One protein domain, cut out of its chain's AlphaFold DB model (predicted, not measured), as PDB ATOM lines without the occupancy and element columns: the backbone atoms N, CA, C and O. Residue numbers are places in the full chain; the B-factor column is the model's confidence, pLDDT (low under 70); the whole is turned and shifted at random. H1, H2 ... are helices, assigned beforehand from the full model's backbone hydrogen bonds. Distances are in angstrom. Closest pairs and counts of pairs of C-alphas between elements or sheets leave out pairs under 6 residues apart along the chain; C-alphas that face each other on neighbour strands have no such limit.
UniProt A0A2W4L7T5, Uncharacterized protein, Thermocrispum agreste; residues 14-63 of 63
ATOM      1  N   ILE A  14      98.719   0.709 125.783       76.00
ATOM      2  CA  ILE A  14      98.133   0.515 124.455       76.00
ATOM      3  C   ILE A  14      98.658  -0.786 123.858       76.00
ATOM      4  O   ILE A  14      97.875  -1.619 123.405       76.00
ATOM      5  N   ALA A  15      99.976  -0.997 123.909       77.50
ATOM      6  CA  ALA A  15     100.587  -2.237 123.436       77.50
ATOM      7  C   ALA A  15     100.099  -3.451 124.244       77.50
ATOM      8  O   ALA A  15      99.868  -4.520 123.682       77.50
ATOM      9  N   LEU A  16      99.892  -3.280 125.553       78.62
ATOM     10  CA  LEU A  16      99.410  -4.335 126.442       78.62
ATOM     11  C   LEU A  16      97.936  -4.682 126.174       78.62
ATOM     12  O   LEU A  16      97.598  -5.859 126.061       78.62
ATOM     13  N   ALA A  17      97.079  -3.674 125.987       78.31
ATOM     14  CA  ALA A  17      95.683  -3.863 125.593       78.31
ATOM     15  C   ALA A  17      95.563  -4.506 124.205       78.31
ATOM     16  O   ALA A  17      94.768  -5.425 124.019       78.31
ATOM     17  N   GLY A  18      96.397  -4.074 123.254       81.25
ATOM     18  CA  GLY A  18      96.488  -4.666 121.922       81.25
ATOM     19  C   GLY A  18      96.885  -6.139 121.977       81.25
ATOM     20  O   GLY A  18      96.183  -6.975 121.419       81.25
ATOM     21  N   GLY A  19      97.944  -6.473 122.720       82.38
ATOM     22  CA  GLY A  19      98.380  -7.856 122.922       82.38
ATOM     23  C   GLY A  19      97.310  -8.728 123.584       82.38
ATOM     24  O   GLY A  19      97.071  -9.848 123.136       82.38
ATOM     25  N   LEU A  20      96.608  -8.205 124.595       80.50
ATOM     26  CA  LEU A  20      95.500  -8.909 125.243       80.50
ATOM     27  C   LEU A  20      94.342  -9.152 124.264       80.50
ATOM     28  O   LEU A  20      93.832 -10.269 124.184       80.50
ATOM     29  N   GLY A  21      93.978  -8.141 123.470       82.56
ATOM     30  CA  GLY A  21      92.988  -8.257 122.400       82.56
ATOM     31  C   GLY A  21      93.379  -9.301 121.352       82.56
ATOM     32  O   GLY A  21      92.555 -10.126 120.969       82.56
ATOM     33  N   THR A  22      94.649  -9.338 120.939       83.12
ATOM     34  CA  THR A  22      95.165 -10.360 120.020       83.12
ATOM     35  C   THR A  22      95.087 -11.762 120.621       83.12
ATOM     36  O   THR A  22      94.675 -12.684 119.923       83.12
ATOM     37  N   ILE A  23      95.417 -11.940 121.907       84.81
ATOM     38  CA  ILE A  23      95.292 -13.234 122.600       84.81
ATOM     39  C   ILE A  23      93.827 -13.678 122.656       84.81
ATOM     40  O   ILE A  23      93.541 -14.839 122.379       84.81
ATOM     41  N   LEU A  24      92.897 -12.767 122.960       75.88
ATOM     42  CA  LEU A  24      91.454 -13.036 122.963       75.88
ATOM     43  C   LEU A  24      90.953 -13.472 121.579       75.88
ATOM     44  O   LEU A  24      90.244 -14.470 121.473       75.88
ATOM     45  N   VAL A  25      91.361 -12.771 120.518       75.12
ATOM     46  CA  VAL A  25      91.014 -13.122 119.130       75.12
ATOM     47  C   VAL A  25      91.623 -14.466 118.734       75.12
ATOM     48  O   VAL A  25      90.940 -15.304 118.153       75.12
ATOM     49  N   ALA A  26      92.887 -14.713 119.081       79.31
ATOM     50  CA  ALA A  26      93.555 -15.976 118.795       79.31
ATOM     51  C   ALA A  26      92.901 -17.143 119.546       79.31
ATOM     52  O   ALA A  26      92.665 -18.188 118.952       79.31
ATOM     53  N   ALA A  27      92.550 -16.956 120.822       76.12
ATOM     54  CA  ALA A  27      91.825 -17.941 121.618       76.12
ATOM     55  C   ALA A  27      90.415 -18.194 121.070       76.12
ATOM     56  O   ALA A  27      89.954 -19.329 121.095       76.12
ATOM     57  N   TYR A  28      89.749 -17.167 120.540       66.88
ATOM     58  CA  TYR A  28      88.453 -17.306 119.884       66.88
ATOM     59  C   TYR A  28      88.553 -18.127 118.589       66.88
ATOM     60  O   TYR A  28      87.814 -19.092 118.411       66.88
ATOM     61  N   ILE A  29      89.511 -17.792 117.717       71.88
ATOM     62  CA  ILE A  29      89.747 -18.497 116.448       71.88
ATOM     63  C   ILE A  29      90.190 -19.944 116.703       71.88
ATOM     64  O   ILE A  29      89.639 -20.877 116.124       71.88
ATOM     65  N   LEU A  30      91.177 -20.141 117.582       69.69
ATOM     66  CA  LEU A  30      91.749 -21.454 117.889       69.69
ATOM     67  C   LEU A  30      90.818 -22.304 118.764       69.69
ATOM     68  O   LEU A  30      90.850 -23.530 118.693       69.69
ATOM     69  N   GLY A  31      89.967 -21.655 119.562       68.62
ATOM     70  CA  GLY A  31      88.953 -22.276 120.409       68.62
ATOM     71  C   GLY A  31      87.889 -23.038 119.628       68.62
ATOM     72  O   GLY A  31      87.201 -23.852 120.240       68.62
ATOM     73  N   GLY A  32      87.795 -22.816 118.308       60.78
ATOM     74  CA  GLY A  32      87.713 -23.869 117.289       60.78
ATOM     75  C   GLY A  32      86.740 -25.026 117.517       60.78
ATOM     76  O   GLY A  32      86.957 -26.118 117.000       60.78
ATOM     77  N   LYS A  33      85.673 -24.848 118.293       54.44
ATOM     78  CA  LYS A  33      84.595 -25.822 118.413       54.44
ATOM     79  C   LYS A  33      83.551 -25.426 117.388       54.44
ATOM     80  O   LYS A  33      82.788 -24.508 117.643       54.44
ATOM     81  N   ASN A  34      83.604 -26.098 116.236       56.06
ATOM     82  CA  ASN A  34      82.691 -26.147 115.077       56.06
ATOM     83  C   ASN A  34      81.184 -25.852 115.325       56.06
ATOM     84  O   ASN A  34      80.328 -26.666 114.994       56.06
ATOM     85  N   LEU A  35      80.828 -24.699 115.890       54.41
ATOM     86  CA  LEU A  35      79.470 -24.341 116.313       54.41
ATOM     87  C   LEU A  35      79.200 -22.848 116.052       54.41
ATOM     88  O   LEU A  35      78.784 -22.121 116.946       54.41
ATOM     89  N   LEU A  36      79.457 -22.360 114.836       65.56
ATOM     90  CA  LEU A  36      78.837 -21.105 114.397       65.56
ATOM     91  C   LEU A  36      77.464 -21.439 113.808       65.56
ATOM     92  O   LEU A  36      77.380 -22.170 112.822       65.56
ATOM     93  N   PRO A  37      76.403 -20.883 114.407       49.94
ATOM     94  CA  PRO A  37      75.590 -19.978 113.615       49.94
ATOM     95  C   PRO A  37      75.191 -18.761 114.455       49.94
ATOM     96  O   PRO A  37      74.049 -18.653 114.855       49.94
ATOM     97  N   ASP A  38      76.149 -17.897 114.791       57.94
ATOM     98  CA  ASP A  38      75.939 -16.460 115.031       57.94
ATOM     99  C   ASP A  38      77.278 -15.883 115.491       57.94
ATOM    100  O   ASP A  38      77.674 -15.985 116.653       57.94
ATOM    101  N   LEU A  39      78.036 -15.316 114.553       58.88
ATOM    102  CA  LEU A  39      79.145 -14.439 114.908       58.88
ATOM    103  C   LEU A  39      78.510 -13.160 115.467       58.88
ATOM    104  O   LEU A  39      78.288 -12.196 114.739       58.88
ATOM    105  N   ASP A  40      78.110 -13.215 116.737       70.75
ATOM    106  CA  ASP A  40      77.258 -12.214 117.361       70.75
ATOM    107  C   ASP A  40      78.010 -10.879 117.393       70.75
ATOM    108  O   ASP A  40      79.016 -10.709 118.092       70.75
ATOM    109  N   LEU A  41      77.543  -9.925 116.585       71.38
ATOM    110  CA  LEU A  41      78.155  -8.609 116.397       71.38
ATOM    111  C   LEU A  41      78.373  -7.894 117.744       71.38
ATOM    112  O   LEU A  41      79.294  -7.095 117.901       71.38
ATOM    113  N   ARG A  42      77.581  -8.254 118.758       78.12
ATOM    114  CA  ARG A  42      77.695  -7.800 120.146       78.12
ATOM    115  C   ARG A  42      79.043  -8.151 120.772       78.12
ATOM    116  O   ARG A  42      79.609  -7.314 121.469       78.12
ATOM    117  N   TRP A  43      79.582  -9.340 120.503       72.69
ATOM    118  CA  TRP A  43      80.905  -9.752 120.982       72.69
ATOM    119  C   TRP A  43      82.013  -8.926 120.326       72.69
ATOM    120  O   TRP A  43      82.931  -8.467 121.005       72.69
ATOM    121  N   PHE A  44      81.886  -8.655 119.025       74.62
ATOM    122  CA  PHE A  44      82.827  -7.803 118.303       74.62
ATOM    123  C   PHE A  44      82.792  -6.355 118.816       74.62
ATOM    124  O   PHE A  44      83.841  -5.788 119.122       74.62
ATOM    125  N   LEU A  45      81.598  -5.772 118.994       82.50
ATOM    126  CA  LEU A  45      81.449  -4.433 119.570       82.50
ATOM    127  C   LEU A  45      81.953  -4.361 121.012       82.50
ATOM    128  O   LEU A  45      82.559  -3.357 121.372       82.50
ATOM    129  N   ALA A  46      81.741  -5.396 121.827       81.88
ATOM    130  CA  ALA A  46      82.232  -5.426 123.202       81.88
ATOM    131  C   ALA A  46      83.768  -5.393 123.253       81.88
ATOM    132  O   ALA A  46      84.342  -4.619 124.019       81.88
ATOM    133  N   VAL A  47      84.439  -6.167 122.392       79.94
ATOM    134  CA  VAL A  47      85.907  -6.159 122.287       79.94
ATOM    135  C   VAL A  47      86.413  -4.816 121.754       79.94
ATOM    136  O   VAL A  47      87.357  -4.253 122.312       79.94
ATOM    137  N   LEU A  48      85.768  -4.263 120.722       81.00
ATOM    138  CA  LEU A  48      86.153  -2.981 120.127       81.00
ATOM    139  C   LEU A  48      85.977  -1.816 121.115       81.00
ATOM    140  O   LEU A  48      86.865  -0.976 121.257       81.00
ATOM    141  N   ALA A  49      84.851  -1.790 121.833       87.56
ATOM    142  CA  ALA A  49      84.562  -0.798 122.862       87.56
ATOM    143  C   ALA A  49      85.525  -0.924 124.050       87.56
ATOM    144  O   ALA A  49      86.008   0.090 124.548       87.56
ATOM    145  N   GLY A  50      85.858  -2.151 124.463       85.69
ATOM    146  CA  GLY A  50      86.855  -2.407 125.502       85.69
ATOM    147  C   GLY A  50      88.240  -1.886 125.117       85.69
ATOM    148  O   GLY A  50      88.865  -1.164 125.893       85.69
ATOM    149  N   LEU A  51      88.694  -2.169 123.891       80.06
ATOM    150  CA  LEU A  51      89.967  -1.662 123.369       80.06
ATOM    151  C   LEU A  51      89.991  -0.130 123.292       80.06
ATOM    152  O   LEU A  51      90.968   0.484 123.720       80.06
ATOM    153  N   MET A  52      88.916   0.493 122.802       83.19
ATOM    154  CA  MET A  52      88.808   1.954 122.738       83.19
ATOM    155  C   MET A  52      88.773   2.600 124.122       83.19
ATOM    156  O   MET A  52      89.471   3.585 124.351       83.19
ATOM    157  N   GLY A  53      88.020   2.033 125.068       84.94
ATOM    158  CA  GLY A  53      87.958   2.521 126.444       84.94
ATOM    159  C   GLY A  53      89.320   2.458 127.134       84.94
ATOM    160  O   GLY A  53      89.778   3.454 127.691       84.94
ATOM    161  N   ILE A  54      90.012   1.318 127.034       83.69
ATOM    162  CA  ILE A  54      91.353   1.162 127.607       83.69
ATOM    163  C   ILE A  54      92.342   2.119 126.929       83.69
ATOM    164  O   ILE A  54      93.125   2.771 127.618       83.69
ATOM    165  N   GLY A  55      92.282   2.260 125.601       80.50
ATOM    166  CA  GLY A  55      93.124   3.189 124.846       80.50
ATOM    167  C   GLY A  55      92.927   4.650 125.259       80.50
ATOM    168  O   GLY A  55      93.906   5.370 125.446       80.50
ATOM    169  N   LEU A  56      91.680   5.078 125.470       83.00
ATOM    170  CA  LEU A  56      91.354   6.426 125.943       83.00
ATOM    171  C   LEU A  56      91.866   6.678 127.365       83.00
ATOM    172  O   LEU A  56      92.483   7.712 127.619       83.00
ATOM    173  N   ILE A  57      91.673   5.725 128.280       82.00
ATOM    174  CA  ILE A  57      92.182   5.822 129.657       82.00
ATOM    175  C   ILE A  57      93.715   5.889 129.647       82.00
ATOM    176  O   ILE A  57      94.308   6.744 130.304       82.00
ATOM    177  N   ALA A  58      94.367   5.041 128.852       75.88
ATOM    178  CA  ALA A  58      95.817   5.034 128.696       75.88
ATOM    179  C   ALA A  58      96.351   6.353 128.118       75.88
ATOM    180  O   ALA A  58      97.351   6.878 128.606       75.88
ATOM    181  N   ALA A  59      95.682   6.913 127.107       73.19
ATOM    182  CA  ALA A  59      96.031   8.211 126.536       73.19
ATOM    183  C   ALA A  59      95.862   9.345 127.558       73.19
ATOM    184  O   ALA A  59      96.697  10.247 127.607       73.19
ATOM    185  N   SER A  60      94.833   9.267 128.407       75.69
ATOM    186  CA  SER A  60      94.617  10.218 129.498       75.69
ATOM    187  C   SER A  60      95.721  10.148 130.553       75.69
ATOM    188  O   SER A  60      96.212  11.189 130.971       75.69
ATOM    189  N   LEU A  61      96.130   8.946 130.977       80.50
ATOM    190  CA  LEU A  61      97.187   8.748 131.985       80.50
ATOM    191  C   LEU A  61      98.598   9.024 131.448       80.50
ATOM    192  O   LEU A  61      99.545   9.161 132.222       80.50
ATOM    193  N   ARG A  62      98.766   9.047 130.122       66.81
ATOM    194  CA  ARG A  62     100.026   9.421 129.474       66.81
ATOM    195  C   ARG A  62     100.258  10.940 129.493       66.81
ATOM    196  O   ARG A  62     101.381  11.356 129.200       66.81
ATOM    197  N   ARG A  63      99.230  11.739 129.799       53.91
ATOM    198  CA  ARG A  63      99.345  13.184 130.021       53.91
ATOM    199  C   ARG A  63      99.855  13.477 131.428       53.91
ATOM    200  O   ARG A  63     100.606  14.466 131.547       53.91
TER     201      ARG A  63
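This is residues 14 to 63 of the 63 residues of an uncharacterized protein of Thermocrispum agreste (UniProt A0A2W4L7T5). The model is a flat helical hairpin: two helices, H1 and H2, run opposite ways, close together where H1 begins and spread apart toward the link, in a narrow V. The link, residues 31 to 40, swings round the open end as a wide loop. The printed part has 50 residues with two named helices, H1 then H2, and no named strand; its class is all helix. The whole is loose, with a radius of gyration of the C-alphas of 13.3 A, and spans 45 by 19 by 6 A.

H1, residues 14 to 30, touches H2, residues 41 to 61, with its residues 14 to 21 alone. The closest C-alphas of the two are those of Ile 14 and Gly 55, 5.7 A apart. Their lines stand at a shallow tilt of 17 degrees, and they run opposite ways. Their centres are 12.5 A apart. The two form a helical hairpin. In H1 and H2 every pair of O i and N i+4 is within hydrogen-bond range.

H1 begins at C-alpha 14, at (98.133, 0.515, 124.455), and measures 23.8 A from first to last C-alpha. It ends at C-alpha 30, at (91.749, -21.454, 117.889). H2 is the longest helix, with 21 residues and 30.1 A from first to last C-alpha, and it ends at C-alpha 61, at (97.187, 8.748, 131.985).

The outline is a rod, and the two C-alphas farthest apart, those of Asn 34 and Arg 63, are 45.3 A from each other. Residues 26 to 43 stand free, of which 26 to 30 belong to H1 and 41 to 43 to H2. The link from H1 to H2 is short, with 10 residues. The printed part has no cut and ends at residue 63, the chain's last residue. The mean pLDDT of the printed part is 74.3; residue 28, residues 30 to 39 and residues 62 to 63 are under 70.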